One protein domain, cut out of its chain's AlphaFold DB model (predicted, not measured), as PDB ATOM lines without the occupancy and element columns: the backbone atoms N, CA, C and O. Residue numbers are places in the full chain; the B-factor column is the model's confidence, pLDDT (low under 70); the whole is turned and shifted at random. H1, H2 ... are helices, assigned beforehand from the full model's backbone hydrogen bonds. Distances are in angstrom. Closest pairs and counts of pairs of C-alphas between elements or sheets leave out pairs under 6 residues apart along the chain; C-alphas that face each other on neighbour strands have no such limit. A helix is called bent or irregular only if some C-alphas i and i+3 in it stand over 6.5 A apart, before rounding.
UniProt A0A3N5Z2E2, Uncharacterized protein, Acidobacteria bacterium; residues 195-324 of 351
ATOM      1  N   ALA A 195     110.030 184.339 152.984       96.81
ATOM      2  CA  ALA A 195     109.812 184.075 154.407       96.81
ATOM      3  C   ALA A 195     109.844 182.572 154.771       96.81
ATOM      4  O   ALA A 195     110.639 182.224 155.646       96.81
ATOM      5  N   PRO A 196     109.108 181.665 154.087       96.06
ATOM      6  CA  PRO A 196     109.139 180.249 154.452       96.06
ATOM      7  C   PRO A 196     110.503 179.595 154.187       96.06
ATOM      8  O   PRO A 196     110.958 178.780 154.986       96.06
ATOM      9  N   GLU A 197     111.198 179.960 153.104       97.75
ATOM     10  CA  GLU A 197     112.549 179.454 152.831       97.75
ATOM     11  C   GLU A 197     113.575 179.932 153.865       97.75
ATOM     12  O   GLU A 197     114.453 179.170 154.270       97.75
ATOM     13  N   LEU A 198     113.464 181.192 154.293       98.31
ATOM     14  CA  LEU A 198     114.341 181.794 155.291       98.31
ATOM     15  C   LEU A 198     114.122 181.179 156.674       98.31
ATOM     16  O   LEU A 198     115.099 180.925 157.370       98.31
ATOM     17  N   GLU A 199     112.874 180.933 157.075       97.88
ATOM     18  CA  GLU A 199     112.541 180.246 158.331       97.88
ATOM     19  C   GLU A 199     113.057 178.803 158.343       97.88
ATOM     20  O   GLU A 199     113.675 178.376 159.318       97.88
ATOM     21  N   ALA A 200     112.868 178.068 157.241       97.38
ATOM     22  CA  ALA A 200     113.365 176.702 157.114       97.38
ATOM     23  C   ALA A 200     114.897 176.633 157.219       97.38
ATOM     24  O   ALA A 200     115.423 175.800 157.959       97.38
ATOM     25  N   LEU A 201     115.614 177.526 156.526       97.94
ATOM     26  CA  LEU A 201     117.075 177.574 156.593       97.94
ATOM     27  C   LEU A 201     117.579 178.009 157.979       97.94
ATOM     28  O   LEU A 201     118.568 177.464 158.453       97.94
ATOM     29  N   ASP A 202     116.904 178.946 158.651       98.12
ATOM     30  CA  ASP A 202     117.265 179.397 160.008       98.12
ATOM     31  C   ASP A 202     117.156 178.260 161.028       98.12
ATOM     32  O   ASP A 202     118.051 178.063 161.851       98.12
ATOM     33  N   ALA A 203     116.094 177.454 160.930       97.50
ATOM     34  CA  ALA A 203     115.916 176.271 161.764       97.50
ATOM     35  C   ALA A 203     116.995 175.201 161.498       97.50
ATOM     36  O   ALA A 203     117.485 174.577 162.440       97.50
ATOM     37  N   GLU A 204     117.379 174.996 160.234       96.38
ATOM     38  CA  GLU A 204     118.450 174.066 159.848       96.38
ATOM     39  C   GLU A 204     119.815 174.530 160.384       96.38
ATOM     40  O   GLU A 204     120.513 173.756 161.042       96.38
ATOM     41  N   VAL A 205     120.157 175.808 160.177       96.25
ATOM     42  CA  VAL A 205     121.407 176.422 160.657       96.25
ATOM     43  C   VAL A 205     121.484 176.389 162.180       96.25
ATOM     44  O   VAL A 205     122.528 176.036 162.718       96.25
ATOM     45  N   THR A 206     120.392 176.707 162.882       96.00
ATOM     46  CA  THR A 206     120.349 176.694 164.354       96.00
ATOM     47  C   THR A 206     120.601 175.293 164.903       96.00
ATOM     48  O   THR A 206     121.429 175.126 165.793       96.00
ATOM     49  N   ARG A 207     119.954 174.269 164.335       95.88
ATOM     50  CA  ARG A 207     120.165 172.876 164.752       95.88
ATOM     51  C   ARG A 207     121.610 172.426 164.534       95.88
ATOM     52  O   ARG A 207     122.165 171.723 165.368       95.88
ATOM     53  N   ALA A 208     122.209 172.810 163.411       94.62
ATOM     54  CA  ALA A 208     123.586 172.443 163.102       94.62
ATOM     55  C   ALA A 208     124.605 173.218 163.962       94.62
ATOM     56  O   ALA A 208     125.613 172.652 164.374       94.62
ATOM     57  N   TYR A 209     124.307 174.474 164.315       94.56
ATOM     58  CA  TYR A 209     125.121 175.289 165.223       94.56
ATOM     59  C   TYR A 209     125.281 174.645 166.608       94.56
ATOM     60  O   TYR A 209     126.351 174.723 167.200       94.56
ATOM     61  N   GLU A 210     124.249 173.969 167.120       93.62
ATOM     62  CA  GLU A 210     124.316 173.239 168.399       93.62
ATOM     63  C   GLU A 210     125.319 172.073 168.382       93.62
ATOM     64  O   GLU A 210     125.714 171.585 169.439       93.62
ATOM     65  N   GLN A 211     125.727 171.626 167.193       94.25
ATOM     66  CA  GLN A 211     126.612 170.481 166.975       94.25
ATOM     67  C   GLN A 211     127.959 170.873 166.350       94.25
ATOM     68  O   GLN A 211     128.751 169.990 166.027       94.25
ATOM     69  N   MET A 212     128.211 172.169 166.152       95.00
ATOM     70  CA  MET A 212     129.404 172.646 165.451       95.00
ATOM     71  C   MET A 212     130.686 172.414 166.255       95.00
ATOM     72  O   MET A 212     130.673 172.402 167.491       95.00
ATOM     73  N   THR A 213     131.815 172.340 165.555       94.94
ATOM     74  CA  THR A 213     133.134 172.437 166.193       94.94
ATOM     75  C   THR A 213     133.555 173.898 166.392       94.94
ATOM     76  O   THR A 213     132.983 174.825 165.809       94.94
ATOM     77  N   GLU A 214     134.577 174.132 167.219       94.75
ATOM     78  CA  GLU A 214     135.115 175.481 167.451       94.75
ATOM     79  C   GLU A 214     135.655 176.108 166.152       94.75
ATOM     80  O   GLU A 214     135.428 177.288 165.882       94.75
ATOM     81  N   GLU A 215     136.295 175.310 165.294       94.56
ATOM     82  CA  GLU A 215     136.849 175.759 164.014       94.56
ATOM     83  C   GLU A 215     135.768 176.216 163.020       94.56
ATOM     84  O   GLU A 215     136.027 177.049 162.144       94.56
ATOM     85  N   GLU A 216     134.549 175.692 163.143       94.00
ATOM     86  CA  GLU A 216     133.415 176.034 162.281       94.00
ATOM     87  C   GLU A 216     132.722 177.335 162.708       94.00
ATOM     88  O   GLU A 216     132.051 177.978 161.886       94.00
ATOM     89  N   HIS A 217     132.912 177.760 163.964       95.31
ATOM     90  CA  HIS A 217     132.209 178.890 164.575       95.31
ATOM     91  C   HIS A 217     132.240 180.177 163.734       95.31
ATOM     92  O   HIS A 217     131.167 180.747 163.496       95.31
ATOM     93  N   PRO A 218     133.386 180.623 163.174       95.56
ATOM     94  CA  PRO A 218     133.416 181.833 162.352       95.56
ATOM     95  C   PRO A 218     132.515 181.737 161.112       95.56
ATOM     96  O   PRO A 218     131.858 182.711 160.732       95.56
ATOM     97  N   THR A 219     132.436 180.561 160.486       94.00
ATOM     98  CA  THR A 219     131.617 180.358 159.283       94.00
ATOM     99  C   THR A 219     130.129 180.356 159.629       94.00
ATOM    100  O   THR A 219     129.328 180.941 158.892       94.00
ATOM    101  N   TYR A 220     129.747 179.783 160.772       96.06
ATOM    102  CA  TYR A 220     128.380 179.863 161.289       96.06
ATOM    103  C   TYR A 220     127.953 181.297 161.611       96.06
ATOM    104  O   TYR A 220     126.836 181.699 161.270       96.06
ATOM    105  N   VAL A 221     128.842 182.096 162.211       95.50
ATOM    106  CA  VAL A 221     128.581 183.516 162.488       95.50
ATOM    107  C   VAL A 221     128.297 184.263 161.186       95.50
ATOM    108  O   VAL A 221     127.259 184.920 161.065       95.50
ATOM    109  N   VAL A 222     129.158 184.117 160.174       96.25
ATOM    110  CA  VAL A 222     128.969 184.771 158.866       96.25
ATOM    111  C   VAL A 222     127.682 184.296 158.184       96.25
ATOM    112  O   VAL A 222     126.938 185.115 157.639       96.25
ATOM    113  N   THR A 223     127.381 182.998 158.239       97.25
ATOM    114  CA  THR A 223     126.140 182.420 157.695       97.25
ATOM    115  C   THR A 223     124.909 183.036 158.360       97.25
ATOM    116  O   THR A 223     124.020 183.533 157.669       97.25
ATOM    117  N   SER A 224     124.901 183.119 159.691       96.81
ATOM    118  CA  SER A 224     123.805 183.704 160.473       96.81
ATOM    119  C   SER A 224     123.613 185.196 160.187       96.81
ATOM    120  O   SER A 224     122.484 185.666 160.051       96.81
ATOM    121  N   VAL A 225     124.702 185.966 160.060       97.19
ATOM    122  CA  VAL A 225     124.629 187.386 159.667       97.19
ATOM    123  C   VAL A 225     124.051 187.536 158.257       97.19
ATOM    124  O   VAL A 225     123.193 188.393 158.038       97.19
ATOM    125  N   THR A 226     124.481 186.689 157.319       98.25
ATOM    126  CA  THR A 226     123.967 186.678 155.938       98.25
ATOM    127  C   THR A 226     122.461 186.384 155.928       98.25
ATOM    128  O   THR A 226     121.691 187.098 155.287       98.25
ATOM    129  N   LEU A 227     122.010 185.404 156.715       98.06
ATOM    130  CA  LEU A 227     120.600 185.027 156.804       98.06
ATOM    131  C   LEU A 227     119.722 186.133 157.409       98.06
ATOM    132  O   LEU A 227     118.654 186.448 156.883       98.06
ATOM    133  N   LYS A 228     120.201 186.794 158.471       97.81
ATOM    134  CA  LYS A 228     119.527 187.970 159.050       97.81
ATOM    135  C   LYS A 228     119.397 189.099 158.029       97.81
ATOM    136  O   LYS A 228     118.351 189.742 157.962       97.81
ATOM    137  N   ARG A 229     120.422 189.326 157.200       98.19
ATOM    138  CA  ARG A 229     120.362 190.324 156.123       98.19
ATOM    139  C   ARG A 229     119.329 189.949 155.066       98.19
ATOM    140  O   ARG A 229     118.544 190.810 154.671       98.19
ATOM    141  N   ALA A 230     119.286 188.681 154.661       98.56
ATOM    142  CA  ALA A 230     118.278 188.178 153.734       98.56
ATOM    143  C   ALA A 230     116.851 188.433 154.254       98.56
ATOM    144  O   ALA A 230     116.010 188.917 153.497       98.56
ATOM    145  N   ARG A 231     116.604 188.214 155.554       98.50
ATOM    146  CA  ARG A 231     115.324 188.519 156.222       98.50
ATOM    147  C   ARG A 231     114.994 190.013 156.199       98.50
ATOM    148  O   ARG A 231     113.943 190.386 155.693       98.50
ATOM    149  N   THR A 232     115.919 190.882 156.606       98.06
ATOM    150  CA  THR A 232     115.722 192.345 156.545       98.06
ATOM    151  C   THR A 232     115.395 192.838 155.127       98.06
ATOM    152  O   THR A 232     114.530 193.695 154.929       98.06
ATOM    153  N   LEU A 233     116.077 192.302 154.112       98.44
ATOM    154  CA  LEU A 233     115.805 192.628 152.710       98.44
ATOM    155  C   LEU A 233     114.440 192.099 152.257       98.44
ATOM    156  O   LEU A 233     113.719 192.801 151.551       98.44
ATOM    157  N   ASN A 234     114.072 190.888 152.672       98.44
ATOM    158  CA  ASN A 234     112.777 190.291 152.365       98.44
ATOM    159  C   ASN A 234     111.624 191.119 152.946       98.44
ATOM    160  O   ASN A 234     110.687 191.452 152.223       98.44
ATOM    161  N   ASP A 235     111.733 191.493 154.219       97.75
ATOM    162  CA  ASP A 235     110.688 192.200 154.964       97.75
ATOM    163  C   ASP A 235     110.504 193.643 154.469       97.75
ATOM    164  O   ASP A 235     109.423 194.215 154.576       97.75
ATOM    165  N   SER A 236     111.543 194.221 153.856       97.44
ATOM    166  CA  SER A 236     111.488 195.528 153.187       97.44
ATOM    167  C   SER A 236     111.082 195.458 151.706       97.44
ATOM    168  O   SER A 236     111.157 196.466 151.003       97.44
ATOM    169  N   GLY A 237     110.676 194.287 151.204       97.12
ATOM    170  CA  GLY A 237     110.257 194.092 149.810       97.12
ATOM    171  C   GLY A 237     111.403 194.097 148.788       97.12
ATOM    172  O   GLY A 237     111.166 194.044 147.580       97.12
ATOM    173  N   LYS A 238     112.667 194.128 149.230       97.38
ATOM    174  CA  LYS A 238     113.857 194.082 148.362       97.38
ATOM    175  C   LYS A 238     114.196 192.639 147.969       97.38
ATOM    176  O   LYS A 238     115.300 192.150 148.215       97.38
ATOM    177  N   HIS A 239     113.250 191.950 147.325       97.75
ATOM    178  CA  HIS A 239     113.311 190.500 147.097       97.75
ATOM    179  C   HIS A 239     114.517 190.021 146.273       97.75
ATOM    180  O   HIS A 239     115.020 188.933 146.530       97.75
ATOM    181  N   ALA A 240     115.045 190.823 145.341       97.81
ATOM    182  CA  ALA A 240     116.262 190.455 144.604       97.81
ATOM    183  C   ALA A 240     117.486 190.356 145.531       97.81
ATOM    184  O   ALA A 240     118.245 189.392 145.461       97.81
ATOM    185  N   GLY A 241     117.654 191.334 146.430       98.25
ATOM    186  CA  GLY A 241     118.711 191.308 147.440       98.25
ATOM    187  C   GLY A 241     118.501 190.182 148.450       98.25
ATOM    188  O   GLY A 241     119.447 189.475 148.780       98.25
ATOM    189  N   ALA A 242     117.254 189.971 148.883       98.69
ATOM    190  CA  ALA A 242     116.905 188.869 149.775       98.69
ATOM    191  C   ALA A 242     117.269 187.505 149.173       98.69
ATOM    192  O   ALA A 242     117.861 186.678 149.858       98.69
ATOM    193  N   LEU A 243     116.967 187.296 147.884       98.69
ATOM    194  CA  LEU A 243     117.303 186.072 147.161       98.69
ATOM    195  C   LEU A 243     118.815 185.853 147.090       98.69
ATOM    196  O   LEU A 243     119.275 184.754 147.381       98.69
ATOM    197  N   LEU A 244     119.595 186.884 146.753       98.75
ATOM    198  CA  LEU A 244     121.054 186.768 146.719       98.75
ATOM    199  C   LEU A 244     121.626 186.389 148.093       98.75
ATOM    200  O   LEU A 244     122.383 185.427 148.192       98.75
ATOM    201  N   GLU A 245     121.252 187.107 149.155       98.81
ATOM    202  CA  GLU A 245     121.753 186.832 150.508       98.81
ATOM    203  C   GLU A 245     121.302 185.454 151.015       98.81
ATOM    204  O   GLU A 245     122.099 184.734 151.612       98.81
ATOM    205  N   TYR A 246     120.066 185.036 150.723       98.81
ATOM    206  CA  TYR A 246     119.577 183.688 151.022       98.81
ATOM    207  C   TYR A 246     120.448 182.611 150.361       98.81
ATOM    208  O   TYR A 246     120.907 181.686 151.027       98.81
ATOM    209  N   LEU A 247     120.730 182.750 149.065       98.81
ATOM    210  CA  LEU A 247     121.537 181.788 148.316       98.81
ATOM    211  C   LEU A 247     123.003 181.783 148.760       98.81
ATOM    212  O   LEU A 247     123.618 180.722 148.830       98.81
ATOM    213  N   LEU A 248     123.557 182.942 149.123       98.56
ATOM    214  CA  LEU A 248     124.891 183.030 149.716       98.56
ATOM    215  C   LEU A 248     124.946 182.388 151.111       98.56
ATOM    216  O   LEU A 248     125.950 181.763 151.452       98.56
ATOM    217  N   ALA A 249     123.887 182.515 151.918       98.50
ATOM    218  CA  ALA A 249     123.786 181.833 153.208       98.50
ATOM    219  C   ALA A 249     123.730 180.312 153.014       98.50
ATOM    220  O   ALA A 249     124.492 179.595 153.657       98.50
ATOM    221  N   ARG A 250     122.914 179.832 152.065       97.94
ATOM    222  CA  ARG A 250     122.874 178.417 151.667       97.94
ATOM    223  C   ARG A 250     124.229 177.900 151.216       97.94
ATOM    224  O   ARG A 250     124.688 176.891 151.729       97.94
ATOM    225  N   TYR A 251     124.899 178.624 150.323       97.50
ATOM    226  CA  TYR A 251     126.233 178.270 149.844       97.50
ATOM    227  C   TYR A 251     127.224 178.076 151.000       97.50
ATOM    228  O   TYR A 251     127.903 177.055 151.073       97.50
ATOM    229  N   ARG A 252     127.281 179.033 151.936       96.31
ATOM    230  CA  ARG A 252     128.178 178.951 153.100       96.31
ATOM    231  C   ARG A 252     127.803 177.807 154.033       96.31
ATOM    232  O   ARG A 252     128.687 177.098 154.497       96.31
ATOM    233  N   PHE A 253     126.512 177.621 154.276       96.38
ATOM    234  CA  PHE A 253     126.027 176.582 155.168       96.38
ATOM    235  C   PHE A 253     126.211 175.176 154.596       96.38
ATOM    236  O   PHE A 253     126.602 174.264 155.315       96.38
ATOM    237  N   ALA A 254     126.010 175.001 153.291       94.88
ATOM    238  CA  ALA A 254     126.252 173.739 152.611       94.88
ATOM    239  C   ALA A 254     127.696 173.265 152.816       94.88
ATOM    240  O   ALA A 254     127.906 172.079 153.012       94.88
ATOM    241  N   MET A 255     128.675 174.175 152.877       91.62
ATOM    242  CA  MET A 255     130.079 173.832 153.151       91.62
ATOM    243  C   MET A 255     130.354 173.357 154.588       91.62
ATOM    244  O   MET A 255     131.450 172.861 154.844       91.62
ATOM    245  N   LEU A 256     129.399 173.522 155.509       91.69
ATOM    246  CA  LEU A 256     129.474 173.071 156.904       91.69
ATOM    247  C   LEU A 256     128.778 171.725 157.130       91.69
ATOM    248  O   LEU A 256     128.889 171.151 158.208       91.69
ATOM    249  N   ARG A 257     128.041 171.200 156.142       87.88
ATOM    250  CA  ARG A 257     127.373 169.905 156.301       87.88
ATOM    251  C   ARG A 257     128.400 168.767 156.203       87.88
ATOM    252  O   ARG A 257     129.192 168.767 155.260       87.88
ATOM    253  N   PRO A 258     128.345 167.745 157.074       75.81
ATOM    254  CA  PRO A 258     129.230 166.578 156.988       75.81
ATOM    255  C   PRO A 258     129.144 165.864 155.631       75.81
ATOM    256  O   PRO A 258     130.152 165.436 155.076       75.81
ATOM    257  N   ASP A 259     127.943 165.818 155.046       72.50
ATOM    258  CA  ASP A 259     127.685 165.182 153.748       72.50
ATOM    259  C   ASP A 259     128.140 166.037 152.551       72.50
ATOM    260  O   ASP A 259     128.144 165.576 151.408       72.50
ATOM    261  N   ALA A 260     128.599 167.272 152.788       61.91
ATOM    262  CA  ALA A 260     129.210 168.117 151.759       61.91
ATOM    263  C   ALA A 260     130.564 167.579 151.263       61.91
ATOM    264  O   ALA A 260     131.172 168.140 150.352       61.91
ATOM    265  N   VAL A 261     131.042 166.479 151.856       54.72
ATOM    266  CA  VAL A 261     132.228 165.717 151.441       54.72
ATOM    267  C   VAL A 261     131.972 164.886 150.168       54.72
ATOM    268  O   VAL A 261     132.873 164.195 149.699       54.72
ATOM    269  N   ALA A 262     130.790 164.984 149.551       63.25
ATOM    270  CA  ALA A 262     130.529 164.387 148.244       63.25
ATOM    271  C   ALA A 262     131.564 164.817 147.177       63.25
ATOM    272  O   ALA A 262     132.077 165.942 147.185       63.25
ATOM    273  N   GLU A 263     131.861 163.902 146.248       76.62
ATOM    274  CA  GLU A 263     132.722 164.166 145.093       76.62
ATOM    275  C   GLU A 263     132.245 165.400 144.311       76.62
ATOM    276  O   GLU A 263     131.060 165.756 144.322       76.62
ATOM    277  N   ALA A 264     133.180 166.065 143.626       79.81
ATOM    278  CA  ALA A 264     132.859 167.189 142.749       79.81
ATOM    279  C   ALA A 264     131.756 166.779 141.752       79.81
ATOM    280  O   ALA A 264     131.773 165.646 141.252       79.81
ATOM    281  N   PRO A 265     130.795 167.667 141.435       84.00
ATOM    282  CA  PRO A 265     129.719 167.300 140.541       84.00
ATOM    283  C   PRO A 265     130.313 166.994 139.170       84.00
ATOM    284  O   PRO A 265     131.227 167.670 138.691       84.00
ATOM    285  N   ARG A 266     129.755 165.984 138.503       86.75
ATOM    286  CA  ARG A 266     130.072 165.729 137.098       86.75
ATOM    287  C   ARG A 266     129.788 167.004 136.282       86.75
ATOM    288  O   ARG A 266     128.680 167.530 136.425       86.75
ATOM    289  N   PRO A 267     130.708 167.478 135.416       88.25
ATOM    290  CA  PRO A 267     130.529 168.713 134.640       88.25
ATOM    291  C   PRO A 267     129.192 168.794 133.891       88.25
ATOM    292  O   PRO A 267     128.572 169.851 133.831       88.25
ATOM    293  N   GLN A 268     128.676 167.649 133.436       91.75
ATOM    294  CA  GLN A 268     127.394 167.545 132.737       91.75
ATOM    295  C   GLN A 268     126.203 168.044 133.572       91.75
ATOM    296  O   GLN A 268     125.210 168.500 133.012       91.75
ATOM    297  N   ARG A 269     126.268 167.979 134.911       93.56
ATOM    298  CA  ARG A 269     125.209 168.541 135.768       93.56
ATOM    299  C   ARG A 269     125.160 170.061 135.675       93.56
ATOM    300  O   ARG A 269     124.074 170.629 135.690       93.56
ATOM    301  N   LEU A 270     126.316 170.708 135.547       94.38
ATOM    302  CA  LEU A 270     126.394 172.157 135.400       94.38
ATOM    303  C   LEU A 270     125.897 172.605 134.021       94.38
ATOM    304  O   LEU A 270     125.226 173.628 133.923       94.38
ATOM    305  N   ASP A 271     126.132 171.803 132.980       94.75
ATOM    306  CA  ASP A 271     125.566 172.046 131.646       94.75
ATOM    307  C   ASP A 271     124.032 171.993 131.654       94.75
ATOM    308  O   ASP A 271     123.382 172.843 131.044       94.75
ATOM    309  N   VAL A 272     123.445 171.040 132.392       95.56
ATOM    310  CA  VAL A 272     121.988 170.963 132.593       95.56
ATOM    311  C   VAL A 272     121.467 172.213 133.294       95.56
ATOM    312  O   VAL A 272     120.452 172.765 132.874       95.56
ATOM    313  N   GLU A 273     122.148 172.684 134.339       96.00
ATOM    314  CA  GLU A 273     121.746 173.912 135.023       96.00
ATOM    315  C   GLU A 273     121.875 175.142 134.126       96.00
ATOM    316  O   GLU A 273     120.961 175.961 134.099       96.00
ATOM    317  N   ARG A 274     122.936 175.245 133.317       95.81
ATOM    318  CA  ARG A 274     123.094 176.330 132.338       95.81
ATOM    319  C   ARG A 274     121.950 176.337 131.324       95.81
ATOM    320  O   ARG A 274     121.384 177.392 131.057       95.81
ATOM    321  N   ALA A 275     121.570 175.165 130.814       95.81
ATOM    322  CA  ALA A 275     120.475 175.018 129.856       95.81
ATOM    323  C   ALA A 275     119.093 175.383 130.434       95.81
ATOM    324  O   ALA A 275     118.174 175.672 129.672       95.81
ATOM    325  N   ARG A 276     118.927 175.391 131.765       95.94
ATOM    326  CA  ARG A 276     117.688 175.832 132.436       95.94
ATOM    327  C   ARG A 276     117.555 177.353 132.533       95.94
ATOM    328  O   ARG A 276     116.478 177.831 132.883       95.94
ATOM    329  N   LEU A 277     118.624 178.111 132.285       95.94
ATOM    330  CA  LEU A 277     118.626 179.569 132.398       95.94
ATOM    331  C   LEU A 277     118.262 180.190 131.046       95.94
ATOM    332  O   LEU A 277     119.144 180.583 130.289       95.94
ATOM    333  N   ASP A 278     116.965 180.277 130.763       91.94
ATOM    334  CA  ASP A 278     116.437 180.887 129.537       91.94
ATOM    335  C   ASP A 278     116.960 182.325 129.342       91.94
ATOM    336  O   ASP A 278     117.014 183.114 130.287       91.94
ATOM    337  N   ASP A 279     117.356 182.687 128.119       91.00
ATOM    338  CA  ASP A 279     117.900 184.023 127.825       91.00
ATOM    339  C   ASP A 279     116.816 185.120 127.822       91.00
ATOM    340  O   ASP A 279     117.125 186.308 127.958       91.00
ATOM    341  N   GLY A 280     115.539 184.739 127.711       95.00
ATOM    342  CA  GLY A 280     114.388 185.633 127.813       95.00
ATOM    343  C   GLY A 280     114.079 186.083 129.242       95.00
ATOM    344  O   GLY A 280     113.349 187.061 129.417       95.00
ATOM    345  N   ILE A 281     114.669 185.445 130.258       96.44
ATOM    346  CA  ILE A 281     114.519 185.792 131.675       96.44
ATOM    347  C   ILE A 281     115.874 186.224 132.252       96.44
ATOM    348  O   ILE A 281     116.926 185.645 131.989       96.44
ATOM    349  N   ASP A 282     115.875 187.254 133.095       97.31
ATOM    350  CA  ASP A 282     117.086 187.698 133.779       97.31
ATOM    351  C   ASP A 282     117.471 186.763 134.936       97.31
ATOM    352  O   ASP A 282     117.184 187.016 136.105       97.31
ATOM    353  N   HIS A 283     118.186 185.691 134.600       97.50
ATOM    354  CA  HIS A 283     118.771 184.745 135.552       97.50
ATOM    355  C   HIS A 283     120.140 185.179 136.106       97.50
ATOM    356  O   HIS A 283     120.908 184.333 136.559       97.50
ATOM    357  N   SER A 284     120.494 186.468 136.075       98.12
ATOM    358  CA  SER A 284     121.858 186.918 136.417       98.12
ATOM    359  C   SER A 284     122.348 186.519 137.821       98.12
ATOM    360  O   SER A 284     123.539 186.272 137.984       98.12
ATOM    361  N   ILE A 285     121.461 186.359 138.817       98.38
ATOM    362  CA  ILE A 285     121.843 185.796 140.132       98.38
ATOM    363  C   ILE A 285     122.271 184.326 140.003       98.38
ATOM    364  O   ILE A 285     123.335 183.957 140.489       98.38
ATOM    365  N   ALA A 286     121.477 183.481 139.339       98.44
ATOM    366  CA  ALA A 286     121.831 182.074 139.143       98.44
ATOM    367  C   ALA A 286     123.066 181.908 138.250       98.44
ATOM    368  O   ALA A 286     123.907 181.059 138.530       98.44
ATOM    369  N   ARG A 287     123.219 182.755 137.220       98.06
ATOM    370  CA  ARG A 287     124.404 182.755 136.348       98.06
ATOM    371  C   ARG A 287     125.687 183.031 137.128       98.06
ATOM    372  O   ARG A 287     126.645 182.299 136.935       98.06
ATOM    373  N   MET A 288     125.683 183.977 138.071       98.50
ATOM    374  CA  MET A 288     126.827 184.203 138.968       98.50
ATOM    375  C   MET A 288     127.226 182.926 139.731       98.50
ATOM    376  O   MET A 288     128.411 182.623 139.852       98.50
ATOM    377  N   PHE A 289     126.258 182.149 140.229       98.62
ATOM    378  CA  PHE A 289     126.549 180.882 140.906       98.62
ATOM    379  C   PHE A 289     127.040 179.796 139.941       98.62
ATOM    380  O   PHE A 289     127.967 179.070 140.283       98.62
ATOM    381  N   VAL A 290     126.489 179.706 138.726       98.38
ATOM    382  CA  VAL A 290     127.024 178.812 137.683       98.38
ATOM    383  C   VAL A 290     128.484 179.159 137.383       98.38
ATOM    384  O   VAL A 290     129.336 178.280 137.453       98.38
ATOM    385  N   GLU A 291     128.797 180.434 137.154       98.19
ATOM    386  CA  GLU A 291     130.165 180.923 136.931       98.19
ATOM    387  C   GLU A 291     131.097 180.589 138.109       98.19
ATOM    388  O   GLU A 291     132.238 180.170 137.904       98.19
ATOM    389  N   MET A 292     130.607 180.721 139.347       98.38
ATOM    390  CA  MET A 292     131.337 180.342 140.560       98.38
ATOM    391  C   MET A 292     131.629 178.835 140.608       98.38
ATOM    392  O   MET A 292     132.752 178.444 140.922       98.38
ATOM    393  N   ALA A 293     130.659 177.986 140.255       97.38
ATOM    394  CA  ALA A 293     130.851 176.539 140.186       97.38
ATOM    395  C   ALA A 293     131.849 176.144 139.087       97.38
ATOM    396  O   ALA A 293     132.681 175.266 139.302       97.38
ATOM    397  N   GLU A 294     131.821 176.809 137.930       97.25
ATOM    398  CA  GLU A 294     132.800 176.576 136.864       97.25
ATOM    399  C   GLU A 294     134.221 176.954 137.298       97.25
ATOM    400  O   GLU A 294     135.165 176.200 137.059       97.25
ATOM    401  N   ALA A 295     134.385 178.111 137.950       97.19
ATOM    402  CA  ALA A 295     135.673 178.537 138.491       97.19
ATOM    403  C   ALA A 295     136.177 177.562 139.566       97.19
ATOM    404  O   ALA A 295     137.361 177.229 139.596       97.19
ATOM    405  N   ALA A 296     135.272 177.057 140.405       95.81
ATOM    406  CA  ALA A 296     135.587 176.065 141.417       95.81
ATOM    407  C   ALA A 296     136.046 174.727 140.815       95.81
ATOM    408  O   ALA A 296     137.033 174.164 141.281       95.81
ATOM    409  N   LEU A 297     135.373 174.236 139.768       95.38
ATOM    410  CA  LEU A 297     135.745 173.003 139.061       95.38
ATOM    411  C   LEU A 297     137.089 173.111 138.332       95.38
ATOM    412  O   LEU A 297     137.784 172.106 138.207       95.38
ATOM    413  N   ALA A 298     137.458 174.311 137.880       95.31
ATOM    414  CA  ALA A 298     138.751 174.579 137.253       95.31
ATOM    415  C   ALA A 298     139.921 174.653 138.256       95.31
ATOM    416  O   ALA A 298     141.069 174.765 137.837       95.31
ATOM    417  N   SER A 299     139.652 174.621 139.566       94.44
ATOM    418  CA  SER A 299     140.684 174.675 140.601       94.44
ATOM    419  C   SER A 299     141.314 173.307 140.870       94.44
ATOM    420  O   SER A 299     140.622 172.289 140.966       94.44
ATOM    421  N   ASP A 300     142.624 173.296 141.112       93.50
ATOM    422  CA  ASP A 300     143.350 172.111 141.580       93.50
ATOM    423  C   ASP A 300     143.100 171.799 143.068       93.50
ATOM    424  O   ASP A 300     143.306 170.662 143.505       93.50
ATOM    425  N   ASP A 301     142.559 172.748 143.838       92.38
ATOM    426  CA  ASP A 301     142.225 172.548 145.247       92.38
ATOM    427  C   ASP A 301     140.917 171.755 145.422       92.38
ATOM    428  O   ASP A 301     139.829 172.170 145.013       92.38
ATOM    429  N   ALA A 302     141.010 170.606 146.095       90.00
ATOM    430  CA  ALA A 302     139.869 169.728 146.341       90.00
ATOM    431  C   ALA A 302     138.783 170.391 147.204       90.00
ATOM    432  O   ALA A 302     137.595 170.112 147.024       90.00
ATOM    433  N   ARG A 303     139.152 171.277 148.143       88.06
ATOM    434  CA  ARG A 303     138.168 172.019 148.946       88.06
ATOM    435  C   ARG A 303     137.383 172.999 148.076       88.06
ATOM    436  O   ARG A 303     136.162 173.059 148.194       88.06
ATOM    437  N   THR A 304     138.061 173.696 147.176       91.62
ATOM    438  CA  THR A 304     137.450 174.601 146.206       91.62
ATOM    439  C   THR A 304     136.545 173.839 145.243       91.62
ATOM    440  O   THR A 304     135.388 174.222 145.105       91.62
ATOM    441  N   ARG A 305     136.969 172.701 144.678       91.56
ATOM    442  CA  ARG A 305     136.095 171.882 143.811       91.56
ATOM    443  C   ARG A 305     134.807 171.421 144.498       91.56
ATOM    444  O   ARG A 305     133.760 171.409 143.858       91.56
ATOM    445  N   ARG A 306     134.844 171.102 145.799       89.88
ATOM    446  CA  ARG A 306     133.635 170.744 146.577       89.88
ATOM    447  C   ARG A 306     132.607 171.874 146.652       89.88
ATOM    448  O   ARG A 306     131.411 171.608 146.734       89.88
ATOM    449  N   SER A 307     133.039 173.130 146.553       93.69
ATOM    450  CA  SER A 307     132.107 174.261 146.518       93.69
ATOM    451  C   SER A 307     131.203 174.253 145.277       93.69
ATOM    452  O   SER A 307     130.058 174.700 145.352       93.69
ATOM    453  N   ALA A 308     131.647 173.648 144.166       94.81
ATOM    454  CA  ALA A 308     130.791 173.422 143.005       94.81
ATOM    455  C   ALA A 308     129.642 172.450 143.325       94.81
ATOM    456  O   ALA A 308     128.522 172.671 142.866       94.81
ATOM    457  N   THR A 309     129.884 171.420 144.149       93.12
ATOM    458  CA  THR A 309     128.831 170.501 144.620       93.12
ATOM    459  C   THR A 309     127.785 171.265 145.422       93.12
ATOM    460  O   THR A 309     126.598 171.154 145.134       93.12
ATOM    461  N   ALA A 310     128.210 172.106 146.371       94.12
ATOM    462  CA  ALA A 310     127.294 172.937 147.156       94.12
ATOM    463  C   ALA A 310     126.406 173.819 146.260       94.12
ATOM    464  O   ALA A 310     125.201 173.938 146.481       94.12
ATOM    465  N   ILE A 311     126.976 174.396 145.202       96.31
ATOM    466  CA  ILE A 311     126.214 175.220 144.264       96.31
ATOM    467  C   ILE A 311     125.181 174.391 143.488       96.31
ATOM    468  O   ILE A 311     124.015 174.782 143.411       96.31
ATOM    469  N   VAL A 312     125.593 173.256 142.921       95.75
ATOM    470  CA  VAL A 312     124.742 172.432 142.046       95.75
ATOM    471  C   VAL A 312     123.659 171.679 142.823       95.75
ATOM    472  O   VAL A 312     122.537 171.562 142.333       95.75
ATOM    473  N   GLU A 313     123.963 171.180 144.022       94.06
ATOM    474  CA  GLU A 313     123.025 170.367 144.810       94.06
ATOM    475  C   GLU A 313     122.137 171.184 145.750       94.06
ATOM    476  O   GLU A 313     121.047 170.730 146.090       94.06
ATOM    477  N   ASP A 314     122.578 172.366 146.186       95.69
ATOM    478  CA  ASP A 314     121.866 173.135 147.213       95.69
ATOM    479  C   ASP A 314     121.410 174.507 146.701       95.69
ATOM    480  O   ASP A 314     120.225 174.843 146.772       95.69
ATOM    481  N   VAL A 315     122.323 175.290 146.123       97.69
ATOM    482  CA  VAL A 315     122.045 176.689 145.764       97.69
ATOM    483  C   VAL A 315     121.130 176.806 144.542       97.69
ATOM    484  O   VAL A 315     120.097 177.474 144.609       97.69
ATOM    485  N   LEU A 316     121.474 176.171 143.420       97.75
ATOM    486  CA  LEU A 316     120.691 176.280 142.182       97.75
ATOM    487  C   LEU A 316     119.279 175.679 142.323       97.75
ATOM    488  O   LEU A 316     118.317 176.341 141.921       97.75
ATOM    489  N   PRO A 317     119.081 174.516 142.978       97.44
ATOM    490  CA  PRO A 317     117.739 174.026 143.286       97.44
ATOM    491  C   PRO A 317     116.922 175.000 144.145       97.44
ATOM    492  O   PRO A 317     115.737 175.210 143.871       97.44
ATOM    493  N   ALA A 318     117.542 175.639 145.144       97.75
ATOM    494  CA  ALA A 318     116.877 176.641 145.973       97.75
ATOM    495  C   ALA A 318     116.501 177.904 145.182       97.75
ATOM    496  O   ALA A 318     115.419 178.454 145.395       97.75
ATOM    497  N   TYR A 319     117.341 178.334 144.235       98.12
ATOM    498  CA  TYR A 319     117.020 179.426 143.313       98.12
ATOM    499  C   TYR A 319     115.776 179.100 142.477       98.12
ATOM    500  O   TYR A 319     114.820 179.875 142.458       98.12
ATOM    501  N   HIS A 320     115.740 177.929 141.836       97.00
ATOM    502  CA  HIS A 320     114.586 177.525 141.025       97.00
ATOM    503  C   HIS A 320     113.319 177.386 141.873       97.00
ATOM    504  O   HIS A 320     112.235 177.776 141.444       97.00
ATOM    505  N   ALA A 321     113.442 176.880 143.104       96.00
ATOM    506  CA  ALA A 321     112.323 176.799 144.037       96.00
ATOM    507  C   ALA A 321     111.768 178.179 144.424       96.00
ATOM    508  O   ALA A 321     110.546 178.334 144.507       96.00
ATOM    509  N   ALA A 322     112.641 179.173 144.608       96.00
ATOM    510  CA  ALA A 322     112.265 180.548 144.919       96.00
ATOM    511  C   ALA A 322     111.482 181.229 143.782       96.00
ATOM    512  O   ALA A 322     110.612 182.053 144.057       96.00
ATOM    513  N   LEU A 323     111.749 180.863 142.523       95.12
ATOM    514  CA  LEU A 323     111.047 181.413 141.357       95.12
ATOM    515  C   LEU A 323     109.694 180.758 141.065       95.12
ATOM    516  O   LEU A 323     108.912 181.298 140.283       95.12
ATOM    517  N   ARG A 324     109.398 179.597 141.658       91.94
ATOM    518  CA  ARG A 324     108.080 178.978 141.490       91.94
ATOM    519  C   ARG A 324     107.026 179.860 142.149       91.94
ATOM    520  O   ARG A 324     107.170 180.242 143.315       91.94
TER     521      ARG A 324
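What this domain is: This is residues 195 to 324 of the 351 residues of an uncharacterized protein of Acidobacteria bacterium (UniProt A0A3N5Z2E2). The domain is a flat slab of mostly aligned helices in two groups of three: H1, H2 and H3 make an up-and-down bundle, each running against the one before it, and H5, H6 and the bent H7 make a triangle beside it. H3 packs on H7 where the groups meet, and the short H4, in the stretch from H3 to H5, packs on the first arm of H7. The printed part has 130 residues with seven named helices, H1 to H7 in chain order, and no named strand; the class is all helix. It is compact, with a radius of gyration of the C-alphas of 14.7 A and spans of 37 by 37 by 18 A.

How they stand to each other: By its hydrogen bonds H7, residues 302 to 323, was assigned as one helix, but it is bent: C-alphas 313 and 316 are 6.9 A apart, and its arms, H7a, residues 302 to 313, and H7b, residues 316 to 323, stand at a shallow tilt of 31 degrees. H6, residues 284 to 297, forms a hairpin with H7a, the closest C-alphas, of Ala 293 and Ala 308, being 4.2 A apart. H5, residues 267 to 275, forms a hairpin with H6 at a shallow tilt of 13 degrees; their closest C-alphas, of Leu 270 and Val 290, are 7.1 A apart. H3, residues 239 to 254, touches H7b with residues 243 to 247 alone; the closest C-alphas, of Leu 247 and Tyr 319, are 7.1 A apart. H4, residues 258 to 261, touches H7a, the closest C-alphas, of Ala 260 and Ala 310, being 6.9 A apart. H2, residues 214 to 235, forms a hairpin with H3, the closest C-alphas, of Ala 230 and Ala 242, being 4.2 A apart. H1, residues 195 to 209, forms a hairpin with H2 at a shallow tilt of 14 degrees; the closest C-alphas, of Tyr 209 and Tyr 220, are 6.9 A apart. In H1, H3, H5, H6 and H7b every O i to N i+4 pair is within hydrogen-bond range, in H2 16 of 18 and in H7a 5 of 8; H4 is too short for such a pair.

Where its parts are: H2 is 32.1 A long and irregular, with C-alphas 215 and 218 7.2 A apart. H1 begins at C-alpha 195 (109.812, 184.075, 154.407) and is 20.7 A long; H3 is 21.9 A and H6 19.8 A. H7a is 16.9 A long, and H7b ends at C-alpha 323 (111.047, 181.413, 141.357).

The domain as a whole: The C-alphas of Glu 214 and Gly 280, the two farthest apart, are 45.9 A apart. The printed part has no cut, and no link is long. Mean pLDDT of the printed part is 94.4; residues 260 to 262 are under 70.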